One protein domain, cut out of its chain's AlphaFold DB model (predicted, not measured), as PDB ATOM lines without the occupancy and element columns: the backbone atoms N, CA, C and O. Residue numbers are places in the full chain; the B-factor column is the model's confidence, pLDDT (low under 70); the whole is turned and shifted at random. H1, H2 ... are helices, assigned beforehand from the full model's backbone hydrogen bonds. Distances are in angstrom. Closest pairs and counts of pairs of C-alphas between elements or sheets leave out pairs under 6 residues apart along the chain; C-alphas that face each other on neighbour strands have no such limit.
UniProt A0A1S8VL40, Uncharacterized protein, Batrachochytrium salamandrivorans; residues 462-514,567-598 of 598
ATOM      1  N   GLU A 462     133.995 108.938  77.738       97.06
ATOM      2  CA  GLU A 462     133.297 109.694  76.688       97.06
ATOM      3  C   GLU A 462     134.253 110.201  75.591       97.06
ATOM      4  O   GLU A 462     133.939 110.114  74.399       97.06
ATOM      5  N   LEU A 463     135.449 110.673  75.963       97.56
ATOM      6  CA  LEU A 463     136.487 111.101  75.016       97.56
ATOM      7  C   LEU A 463     137.102 109.932  74.232       97.56
ATOM      8  O   LEU A 463     137.396 110.086  73.042       97.56
ATOM      9  N   ILE A 464     137.278 108.762  74.855       97.25
ATOM     10  CA  ILE A 464     137.745 107.540  74.181       97.25
ATOM     11  C   ILE A 464     136.721 107.092  73.132       97.25
ATOM     12  O   ILE A 464     137.090 106.829  71.982       97.25
ATOM     13  N   ASP A 465     135.437 107.074  73.486       96.56
ATOM     14  CA  ASP A 465     134.353 106.730  72.565       96.56
ATOM     15  C   ASP A 465     134.210 107.749  71.427       96.56
ATOM     16  O   ASP A 465     134.000 107.367  70.271       96.56
ATOM     17  N   LEU A 466     134.369 109.046  71.713       96.56
ATOM     18  CA  LEU A 466     134.356 110.095  70.693       96.56
ATOM     19  C   LEU A 466     135.535 109.947  69.718       96.56
ATOM     20  O   LEU A 466     135.335 109.996  68.503       96.56
ATOM     21  N   LYS A 467     136.746 109.681  70.227       96.88
ATOM     22  CA  LYS A 467     137.934 109.395  69.406       96.88
ATOM     23  C   LYS A 467     137.711 108.175  68.512       96.88
ATOM     24  O   LYS A 467     138.024 108.229  67.324       96.88
ATOM     25  N   ARG A 468     137.130 107.098  69.053       96.50
ATOM     26  CA  ARG A 468     136.805 105.880  68.297       96.50
ATOM     27  C   ARG A 468     135.787 106.151  67.184       96.50
ATOM     28  O   ARG A 468     135.997 105.701  66.060       96.50
ATOM     29  N   LYS A 469     134.721 106.909  67.467       94.94
ATOM     30  CA  LYS A 469     133.722 107.333  66.465       94.94
ATOM     31  C   LYS A 469     134.356 108.175  65.355       94.94
ATOM     32  O   LYS A 469     134.071 107.942  64.186       94.94
ATOM     33  N   TYR A 470     135.245 109.103  65.709       95.38
ATOM     34  CA  TYR A 470     135.939 109.954  64.739       95.38
ATOM     35  C   TYR A 470     136.894 109.161  63.834       95.38
ATOM     36  O   TYR A 470     136.875 109.344  62.621       95.38
ATOM     37  N   GLN A 471     137.669 108.224  64.393       95.44
ATOM     38  CA  GLN A 471     138.515 107.322  63.601       95.44
ATOM     39  C   GLN A 471     137.689 106.472  62.627       95.44
ATOM     40  O   GLN A 471     138.046 106.371  61.458       95.44
ATOM     41  N   LEU A 472     136.556 105.926  63.081       93.19
ATOM     42  CA  LEU A 472     135.638 105.161  62.236       93.19
ATOM     43  C   LEU A 472     135.077 106.016  61.080       93.19
ATOM     44  O   LEU A 472     135.049 105.568  59.938       93.19
ATOM     45  N   TYR A 473     134.685 107.263  61.366       91.69
ATOM     46  CA  TYR A 473     134.224 108.220  60.358       91.69
ATOM     47  C   TYR A 473     135.305 108.538  59.314       91.69
ATOM     48  O   TYR A 473     135.005 108.523  58.121       91.69
ATOM     49  N   LEU A 474     136.557 108.772  59.734       93.69
ATOM     50  CA  LEU A 474     137.673 108.975  58.804       93.69
ATOM     51  C   LEU A 474     137.868 107.758  57.892       93.69
ATOM     52  O   LEU A 474     137.925 107.928  56.679       93.69
ATOM     53  N   THR A 475     137.859 106.539  58.440       93.81
ATOM     54  CA  THR A 475     137.977 105.305  57.644       93.81
ATOM     55  C   THR A 475     136.849 105.171  56.613       93.81
ATOM     56  O   THR A 475     137.110 104.872  55.448       93.81
ATOM     57  N   TYR A 476     135.596 105.448  56.990       91.69
ATOM     58  CA  TYR A 476     134.467 105.412  56.051       91.69
ATOM     59  C   TYR A 476     134.507 106.528  54.999       91.69
ATOM     60  O   TYR A 476     134.032 106.324  53.877       91.69
ATOM     61  N   LYS A 477     135.079 107.690  55.336       90.94
ATOM     62  CA  LYS A 477     135.300 108.799  54.402       90.94
ATOM     63  C   LYS A 477     136.401 108.460  53.392       90.94
ATOM     64  O   LYS A 477     136.171 108.603  52.195       90.94
ATOM     65  N   GLU A 478     137.546 107.955  53.850       92.88
ATOM     66  CA  GLU A 478     138.678 107.532  53.007       92.88
ATOM     67  C   GLU A 478     138.295 106.388  52.057       92.88
ATOM     68  O   GLU A 478     138.564 106.455  50.859       92.88
ATOM     69  N   ASN A 479     137.571 105.376  52.547       92.81
ATOM     70  CA  ASN A 479     137.088 104.265  51.718       92.81
ATOM     71  C   ASN A 479     135.931 104.657  50.773       92.81
ATOM     72  O   ASN A 479     135.456 103.821  49.989       92.81
ATOM     73  N   ASN A 480     135.443 105.899  50.858       90.62
ATOM     74  CA  ASN A 480     134.240 106.398  50.193       90.62
ATOM     75  C   ASN A 480     133.020 105.471  50.402       90.62
ATOM     76  O   ASN A 480     132.253 105.192  49.481       90.62
ATOM     77  N   GLU A 481     132.885 104.907  51.607       90.38
ATOM     78  CA  GLU A 481     131.804 103.975  51.959       90.38
ATOM     79  C   GLU A 481     130.474 104.701  52.150       90.38
ATOM     80  O   GLU A 481     129.440 104.169  51.759       90.38
ATOM     81  N   ILE A 482     130.504 105.938  52.657       88.31
ATOM     82  CA  ILE A 482     129.308 106.763  52.882       88.31
ATOM     83  C   ILE A 482     128.552 106.973  51.559       88.31
ATOM     84  O   ILE A 482     127.414 106.532  51.433       88.31
ATOM     85  N   ALA A 483     129.213 107.499  50.518       90.75
ATOM     86  CA  ALA A 483     128.566 107.729  49.221       90.75
ATOM     87  C   ALA A 483     128.113 106.428  48.526       90.75
ATOM     88  O   ALA A 483     127.109 106.418  47.810       90.75
ATOM     89  N   LYS A 484     128.818 105.305  48.742       92.88
ATOM     90  CA  LYS A 484     128.386 103.981  48.255       92.88
ATOM     91  C   LYS A 484     127.101 103.533  48.948       92.88
ATOM     92  O   LYS A 484     126.201 103.038  48.274       92.88
ATOM     93  N   VAL A 485     127.003 103.714  50.266       91.31
ATOM     94  CA  VAL A 485     125.798 103.404  51.046       91.31
ATOM     95  C   VAL A 485     124.642 104.319  50.641       91.31
ATOM     96  O   VAL A 485     123.566 103.803  50.365       91.31
ATOM     97  N   ASP A 486     124.860 105.625  50.481       91.94
ATOM     98  CA  ASP A 486     123.825 106.569  50.030       91.94
ATOM     99  C   ASP A 486     123.325 106.250  48.608       91.94
ATOM    100  O   ASP A 486     122.121 106.282  48.336       91.94
ATOM    101  N   SER A 487     124.229 105.853  47.702       94.31
ATOM    102  CA  SER A 487     123.871 105.368  46.362       94.31
ATOM    103  C   SER A 487     123.054 104.073  46.418       94.31
ATOM    104  O   SER A 487     122.058 103.940  45.705       94.31
ATOM    105  N   LEU A 488     123.430 103.120  47.280       95.44
ATOM    106  CA  LEU A 488     122.680 101.877  47.477       95.44
ATOM    107  C   LEU A 488     121.303 102.136  48.092       95.44
ATOM    108  O   LEU A 488     120.325 101.582  47.598       95.44
ATOM    109  N   ILE A 489     121.205 102.996  49.109       94.50
ATOM    110  CA  ILE A 489     119.933 103.430  49.699       94.50
ATOM    111  C   ILE A 489     119.046 104.029  48.608       94.50
ATOM    112  O   ILE A 489     117.907 103.602  48.461       94.50
ATOM    113  N   SER A 490     119.568 104.952  47.798       94.69
ATOM    114  CA  SER A 490     118.803 105.597  46.721       94.69
ATOM    115  C   SER A 490     118.289 104.590  45.681       94.69
ATOM    116  O   SER A 490     117.133 104.664  45.276       94.69
ATOM    117  N   LYS A 491     119.103 103.593  45.306       96.69
ATOM    118  CA  LYS A 491     118.679 102.499  44.415       96.69
ATOM    119  C   LYS A 491     117.591 101.624  45.039       96.69
ATOM    120  O   LYS A 491     116.607 101.323  44.377       96.69
ATOM    121  N   TRP A 492     117.748 101.235  46.305       97.06
ATOM    122  CA  TRP A 492     116.747 100.433  47.014       97.06
ATOM    123  C   TRP A 492     115.429 101.181  47.210       97.06
ATOM    124  O   TRP A 492     114.375 100.565  47.096       97.06
ATOM    125  N   LYS A 493     115.472 102.499  47.437       95.88
ATOM    126  CA  LYS A 493     114.281 103.355  47.470       95.88
ATOM    127  C   LYS A 493     113.499 103.282  46.158       95.88
ATOM    128  O   LYS A 493     112.328 102.923  46.208       95.88
ATOM    129  N   GLY A 494     114.163 103.505  45.019       96.38
ATOM    130  CA  GLY A 494     113.547 103.379  43.691       96.38
ATOM    131  C   GLY A 494     112.927 101.999  43.460       96.38
ATOM    132  O   GLY A 494     111.739 101.900  43.186       96.38
ATOM    133  N   VAL A 495     113.682 100.922  43.719       96.69
ATOM    134  CA  VAL A 495     113.168  99.542  43.600       96.69
ATOM    135  C   VAL A 495     111.931  99.309  44.478       96.69
ATOM    136  O   VAL A 495     110.984  98.664  44.037       96.69
ATOM    137  N   CYS A 496     111.898  99.827  45.710       96.00
ATOM    138  CA  CYS A 496     110.712  99.725  46.560       96.00
ATOM    139  C   CYS A 496     109.519 100.521  46.007       96.00
ATOM    140  O   CYS A 496     108.398 100.025  46.086       96.00
ATOM    141  N   GLN A 497     109.738 101.714  45.449       95.94
ATOM    142  CA  GLN A 497     108.685 102.520  44.821       95.94
ATOM    143  C   GLN A 497     108.092 101.794  43.603       95.94
ATOM    144  O   GLN A 497     106.878 101.591  43.552       95.94
ATOM    145  N   ASP A 498     108.943 101.319  42.690       96.25
ATOM    146  CA  ASP A 498     108.544 100.587  41.480       96.25
ATOM    147  C   ASP A 498     107.734  99.328  41.824       96.25
ATOM    148  O   ASP A 498     106.654  99.100  41.277       96.25
ATOM    149  N   VAL A 499     108.217  98.529  42.786       95.62
ATOM    150  CA  VAL A 499     107.544  97.297  43.229       95.62
ATOM    151  C   VAL A 499     106.176  97.583  43.850       95.62
ATOM    152  O   VAL A 499     105.263  96.786  43.667       95.62
ATOM    153  N   LEU A 500     105.981  98.706  44.547       94.75
ATOM    154  CA  LEU A 500     104.668  99.055  45.104       94.75
ATOM    155  C   LEU A 500     103.667  99.470  44.037       94.75
ATOM    156  O   LEU A 500     102.499  99.097  44.129       94.75
ATOM    157  N   VAL A 501     104.114 100.225  43.033       94.69
ATOM    158  CA  VAL A 501     103.268 100.621  41.902       94.69
ATOM    159  C   VAL A 501     102.874  99.385  41.087       94.69
ATOM    160  O   VAL A 501     101.693  99.206  40.795       94.69
ATOM    161  N   ASP A 502     103.819  98.480  40.818       95.00
ATOM    162  CA  ASP A 502     103.565  97.191  40.162       95.00
ATOM    163  C   ASP A 502     102.633  96.288  40.996       95.00
ATOM    164  O   ASP A 502     101.639  95.773  40.487       95.00
ATOM    165  N   MET A 503     102.864  96.151  42.307       93.50
ATOM    166  CA  MET A 503     101.969  95.388  43.188       93.50
ATOM    167  C   MET A 503     100.557  95.988  43.245       93.50
ATOM    168  O   MET A 503      99.593  95.233  43.176       93.50
ATOM    169  N   ARG A 504     100.411  97.319  43.309       92.50
ATOM    170  CA  ARG A 504      99.108  98.004  43.244       92.50
ATOM    171  C   ARG A 504      98.399  97.716  41.919       92.50
ATOM    172  O   ARG A 504      97.226  97.356  41.937       92.50
ATOM    173  N   ALA A 505      99.110  97.803  40.795       91.25
ATOM    174  CA  ALA A 505      98.565  97.505  39.472       91.25
ATOM    175  C   ALA A 505      98.128  96.034  39.322       91.25
ATOM    176  O   ALA A 505      97.102  95.763  38.703       91.25
ATOM    177  N   ARG A 506      98.866  95.087  39.919       91.44
ATOM    178  CA  ARG A 506      98.526  93.650  39.916       91.44
ATOM    179  C   ARG A 506      97.382  93.278  40.858       91.44
ATOM    180  O   ARG A 506      96.679  92.315  40.577       91.44
ATOM    181  N   ILE A 507      97.236  93.985  41.980       89.94
ATOM    182  CA  ILE A 507      96.116  93.808  42.917       89.94
ATOM    183  C   ILE A 507      94.826  94.376  42.310       89.94
ATOM    184  O   ILE A 507      93.771  93.767  42.453       89.94
ATOM    185  N   GLY A 508      94.915  95.510  41.609       87.50
ATOM    186  CA  GLY A 508      93.771  96.148  40.965       87.50
ATOM    187  C   GLY A 508      92.820  96.808  41.968       87.50
ATOM    188  O   GLY A 508      93.248  97.480  42.914       87.50
ATOM    189  N   GLU A 509      91.519  96.653  41.733       85.88
ATOM    190  CA  GLU A 509      90.479  97.181  42.612       85.88
ATOM    191  C   GLU A 509      90.125  96.182  43.718       85.88
ATOM    192  O   GLU A 509      89.958  94.989  43.477       85.88
ATOM    193  N   VAL A 510      89.983  96.686  44.943       81.12
ATOM    194  CA  VAL A 510      89.650  95.907  46.136       81.12
ATOM    195  C   VAL A 510      88.439  96.538  46.814       81.12
ATOM    196  O   VAL A 510      88.402  97.751  47.040       81.12
ATOM    197  N   SER A 511      87.457  95.718  47.180       74.25
ATOM    198  CA  SER A 511      86.358  96.126  48.059       74.25
ATOM    199  C   SER A 511      86.891  96.262  49.485       74.25
ATOM    200  O   SER A 511      87.087  95.278  50.196       74.25
ATOM    201  N   ILE A 512      87.211  97.493  49.885       67.06
ATOM    202  CA  ILE A 512      87.742  97.800  51.218       67.06
ATOM    203  C   ILE A 512      86.583  98.305  52.080       67.06
ATOM    204  O   ILE A 512      86.102  99.409  51.802       67.06
ATOM    205  N   PRO A 513      86.170  97.566  53.132       60.66
ATOM    206  CA  PRO A 513      85.005  97.935  53.915       60.66
ATOM    207  C   PRO A 513      85.108  99.332  54.515       60.66
ATOM    208  O   PRO A 513      86.069  99.650  55.229       60.66
ATOM    209  N   ARG A 514      84.110 100.182  54.231       56.28
ATOM    210  CA  ARG A 514      84.025 101.539  54.791       56.28
ATOM    211  C   ARG A 514      83.760 101.458  56.292       56.28
ATOM    212  O   ARG A 514      82.623 101.354  56.740       56.28
ATOM    213  N   ARG A 567      81.936  99.726  47.436       71.00
ATOM    214  CA  ARG A 567      82.348  99.899  46.047       71.00
ATOM    215  C   ARG A 567      83.827  99.517  45.925       71.00
ATOM    216  O   ARG A 567      84.634 100.068  46.688       71.00
ATOM    217  N   PRO A 568      84.188  98.641  44.972       79.12
ATOM    218  CA  PRO A 568      85.581  98.342  44.703       79.12
ATOM    219  C   PRO A 568      86.314  99.643  44.367       79.12
ATOM    220  O   PRO A 568      85.771 100.547  43.726       79.12
ATOM    221  N   ARG A 569      87.537  99.775  44.880       85.38
ATOM    222  CA  ARG A 569      88.418 100.908  44.583       85.38
ATOM    223  C   ARG A 569      89.858 100.446  44.501       85.38
ATOM    224  O   ARG A 569      90.239  99.488  45.169       85.38
ATOM    225  N   ALA A 570      90.688 101.178  43.770       83.88
ATOM    226  CA  ALA A 570      92.129 100.989  43.861       83.88
ATOM    227  C   ALA A 570      92.602 101.124  45.325       83.88
ATOM    228  O   ALA A 570      92.241 102.070  46.044       83.88
ATOM    229  N   LEU A 571      93.419 100.165  45.759       88.50
ATOM    230  CA  LEU A 571      94.159 100.239  47.017       88.50
ATOM    231  C   LEU A 571      95.157 101.403  46.927       88.50
ATOM    232  O   LEU A 571      95.858 101.530  45.919       88.50
ATOM    233  N   ARG A 572      95.237 102.257  47.954       91.50
ATOM    234  CA  ARG A 572      96.207 103.363  47.961       91.50
ATOM    235  C   ARG A 572      97.614 102.849  48.236       91.50
ATOM    236  O   ARG A 572      97.783 101.892  48.994       91.50
ATOM    237  N   LEU A 573      98.642 103.506  47.701       92.62
ATOM    238  CA  LEU A 573     100.040 103.120  47.934       92.62
ATOM    239  C   LEU A 573     100.393 103.149  49.425       92.62
ATOM    240  O   LEU A 573     101.097 102.260  49.895       92.62
ATOM    241  N   VAL A 574      99.858 104.108  50.191       92.12
ATOM    242  CA  VAL A 574     100.027 104.149  51.657       92.12
ATOM    243  C   VAL A 574      99.364 102.964  52.373       92.12
ATOM    244  O   VAL A 574      99.899 102.456  53.355       92.12
ATOM    245  N   GLU A 575      98.229 102.474  51.872       90.12
ATOM    246  CA  GLU A 575      97.526 101.316  52.440       90.12
ATOM    247  C   GLU A 575      98.303 100.027  52.141       90.12
ATOM    248  O   GLU A 575      98.551  99.229  53.046       90.12
ATOM    249  N   LEU A 576      98.790  99.881  50.905       91.19
ATOM    250  CA  LEU A 576      99.664  98.785  50.488       91.19
ATOM    251  C   LEU A 576     101.002  98.784  51.252       91.19
ATOM    252  O   LEU A 576     101.441  97.738  51.726       91.19
ATOM    253  N   ALA A 577     101.621  99.951  51.448       91.88
ATOM    254  CA  ALA A 577     102.845 100.100  52.239       91.88
ATOM    255  C   ALA A 577     102.651  99.659  53.700       91.88
ATOM    256  O   ALA A 577     103.470  98.909  54.240       91.88
ATOM    257  N   ASN A 578     101.522 100.038  54.308       88.38
ATOM    258  CA  ASN A 578     101.142  99.603  55.651       88.38
ATOM    259  C   ASN A 578     100.907  98.083  55.725       88.38
ATOM    260  O   ASN A 578     101.377  97.444  56.669       88.38
ATOM    261  N   MET A 579     100.262  97.475  54.719       87.31
ATOM    262  CA  MET A 579     100.122  96.010  54.618       87.31
ATOM    263  C   MET A 579     101.486  95.308  54.513       87.31
ATOM    264  O   MET A 579     101.703  94.266  55.134       87.31
ATOM    265  N   CYS A 580     102.435  95.910  53.793       88.19
ATOM    266  CA  CYS A 580     103.832  95.483  53.706       88.19
ATOM    267  C   CYS A 580     104.704  95.893  54.917       88.19
ATOM    268  O   CYS A 580     105.897  95.592  54.934       88.19
ATOM    269  N   GLN A 581     104.120  96.516  55.947       88.00
ATOM    270  CA  GLN A 581     104.745  96.906  57.219       88.00
ATOM    271  C   GLN A 581     105.887  97.941  57.154       88.00
ATOM    272  O   GLN A 581     106.686  98.008  58.094       88.00
ATOM    273  N   PHE A 582     105.989  98.764  56.108       86.50
ATOM    274  CA  PHE A 582     107.001  99.827  56.052       86.50
ATOM    275  C   PHE A 582     106.359 101.211  55.898       86.50
ATOM    276  O   PHE A 582     105.288 101.375  55.324       86.50
ATOM    277  N   ASP A 583     107.037 102.227  56.430       89.56
ATOM    278  CA  ASP A 583     106.620 103.623  56.307       89.56
ATOM    279  C   ASP A 583     106.965 104.141  54.901       89.56
ATOM    280  O   ASP A 583     108.139 104.197  54.520       89.56
ATOM    281  N   ILE A 584     105.940 104.523  54.135       91.50
ATOM    282  CA  ILE A 584     106.061 105.019  52.757       91.50
ATOM    283  C   ILE A 584     106.979 106.249  52.640       91.50
ATOM    284  O   ILE A 584     107.673 106.414  51.636       91.50
ATOM    285  N   HIS A 585     107.092 107.056  53.699       92.19
ATOM    286  CA  HIS A 585     107.975 108.222  53.738       92.19
ATOM    287  C   HIS A 585     109.460 107.866  53.930       92.19
ATOM    288  O   HIS A 585     110.330 108.727  53.783       92.19
ATOM    289  N   LEU A 586     109.795 106.605  54.241       91.50
ATOM    290  CA  LEU A 586     111.188 106.143  54.232       91.50
ATOM    291  C   LEU A 586     111.718 105.992  52.804       91.50
ATOM    292  O   LEU A 586     112.904 106.249  52.574       91.50
ATOM    293  N   ILE A 587     110.864 105.603  51.851       92.31
ATOM    294  CA  ILE A 587     111.275 105.311  50.472       92.31
ATOM    295  C   ILE A 587     111.149 106.503  49.521       92.31
ATOM    296  O   ILE A 587     111.926 106.583  48.580       92.31
ATOM    297  N   GLY A 588     110.298 107.489  49.804       92.50
ATOM    298  CA  GLY A 588     110.229 108.705  48.993       92.50
ATOM    299  C   GLY A 588     109.414 109.818  49.637       92.50
ATOM    300  O   GLY A 588     108.846 109.652  50.718       92.50
ATOM    301  N   LYS A 589     109.331 110.962  48.954       93.75
ATOM    302  CA  LYS A 589     108.218 111.884  49.184       93.75
ATOM    303  C   LYS A 589     106.986 111.242  48.552       93.75
ATOM    304  O   LYS A 589     107.067 110.715  47.449       93.75
ATOM    305  N   TYR A 590     105.878 111.241  49.274       93.25
ATOM    306  CA  TYR A 590     104.629 110.627  48.846       93.25
ATOM    307  C   TYR A 590     103.533 111.674  48.967       93.25
ATOM    308  O   TYR A 590     103.413 112.297  50.026       93.25
ATOM    309  N   ASP A 591     102.782 111.875  47.887       93.69
ATOM    310  CA  ASP A 591     101.629 112.760  47.878       93.69
ATOM    311  C   ASP A 591     100.356 111.974  48.211       93.69
ATOM    312  O   ASP A 591     100.030 110.963  47.587       93.69
ATOM    313  N   THR A 592      99.627 112.452  49.217       89.38
ATOM    314  CA  THR A 592      98.357 111.871  49.647       89.38
ATOM    315  C   THR A 592      97.173 112.283  48.774       89.38
ATOM    316  O   THR A 592      96.138 111.622  48.875       89.38
ATOM    317  N   THR A 593      97.270 113.352  47.968       89.94
ATOM    318  CA  THR A 593      96.195 113.729  47.028       89.94
ATOM    319  C   THR A 593      96.251 112.882  45.769       89.94
ATOM    320  O   THR A 593      95.237 112.307  45.376       89.94
ATOM    321  N   ASP A 594      97.448 112.747  45.204       93.12
ATOM    322  CA  ASP A 594      97.674 112.101  43.909       93.12
ATOM    323  C   ASP A 594      97.973 110.597  44.053       93.12
ATOM    324  O   ASP A 594      97.986 109.867  43.062       93.12
ATOM    325  N   ASP A 595      98.173 110.117  45.292       91.81
ATOM    326  CA  ASP A 595      98.437 108.711  45.635       91.81
ATOM    327  C   ASP A 595      99.617 108.145  44.820       91.81
ATOM    328  O   ASP A 595      99.525 107.100  44.159       91.81
ATOM    329  N   ASN A 596     100.715 108.911  44.836       93.56
ATOM    330  CA  ASN A 596     101.920 108.708  44.033       93.56
ATOM    331  C   ASN A 596     103.183 109.259  44.735       93.56
ATOM    332  O   ASN A 596     103.102 109.991  45.724       93.56
ATOM    333  N   PHE A 597     104.367 108.906  44.232       93.12
ATOM    334  CA  PHE A 597     105.648 109.444  44.698       93.12
ATOM    335  C   PHE A 597     106.045 110.737  43.962       93.12
ATOM    336  O   PHE A 597     105.744 110.898  42.780       93.12
ATOM    337  N   MET A 598     106.745 111.623  44.682       87.69
ATOM    338  CA  MET A 598     107.265 112.935  44.245       87.69
ATOM    339  C   MET A 598     108.796 112.957  44.164       87.69
ATOM    340  O   MET A 598     109.431 112.409  45.100       87.69
TER     341      MET A 598
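AT A GLANCE: This is residues 462 to 514 and 567 to 598 of the 598 residues of an uncharacterized protein of Batrachochytrium salamandrivorans (UniProt A0A1S8VL40). Two long helices, H1 and H2, meet near their ends as an L, and the short helices H3 and H4 pack on H2 at residues 493 to 504, away from the corner. Residues 462 to 472 of H1 stick out, while H2 makes most of the long axis. The 85 printed residues hold four named helices, in the order H1, H2, H3, H4, and no named strand; the class is all helix. The whole is extended, with a radius of gyration of the C-alphas of 19.4 A and spans of 62 by 25 by 20 A.

HOW THE PARTS SIT: H1, residues 462 to 478, and H2, residues 481 to 507, are close but not clearly touching; their closest C-alphas, of Tyr 476 and Ile 482, are 6.2 A apart. Their lines are about perpendicular, at 76 degrees. H2 touches H3, residues 573 to 579, with residues 500 to 504 alone, about perpendicular at 86 degrees; the closest C-alphas are those of Leu 500 and Leu 573, 6.8 A apart. H2 touches H4, residues 584 to 587, with residues 493 to 497 alone; the closest C-alphas, of Lys 493 and Ile 587, are 4.7 A apart. H3 and H4 touch, with the closest C-alphas, of Ala 577 and Ile 584, 5.9 A apart. H1 is apart from H3 and H4. In H1, H2 and H3 every O i to N i+4 pair is within hydrogen-bond range; H4 is too short for such a pair.

IN THESE COORDINATES: H1 begins at C-alpha 462 (133.297, 109.694, 76.688) and is 24.4 A long. H2 is 38.2 A long and ends at C-alpha 507 (96.116, 93.808, 42.917). H3 is 9.8 A long; H4, 5.7 A long, ends at C-alpha 587 (111.275, 105.311, 50.472).

THE WHOLE: The C-alphas farthest apart, of Ile 464 and Arg 567, are 62.6 A apart. Residues 515 to 566 are cut out, with 9.1 A between C-alphas 514 and 567. Residues 509 to 510 pair with 569 to 570, and 590 to 591 with 596 to 597, both antiparallel. The links H1 to H2 and H3 to H4 are tight. Residues 512 to 514 have pLDDT under 70.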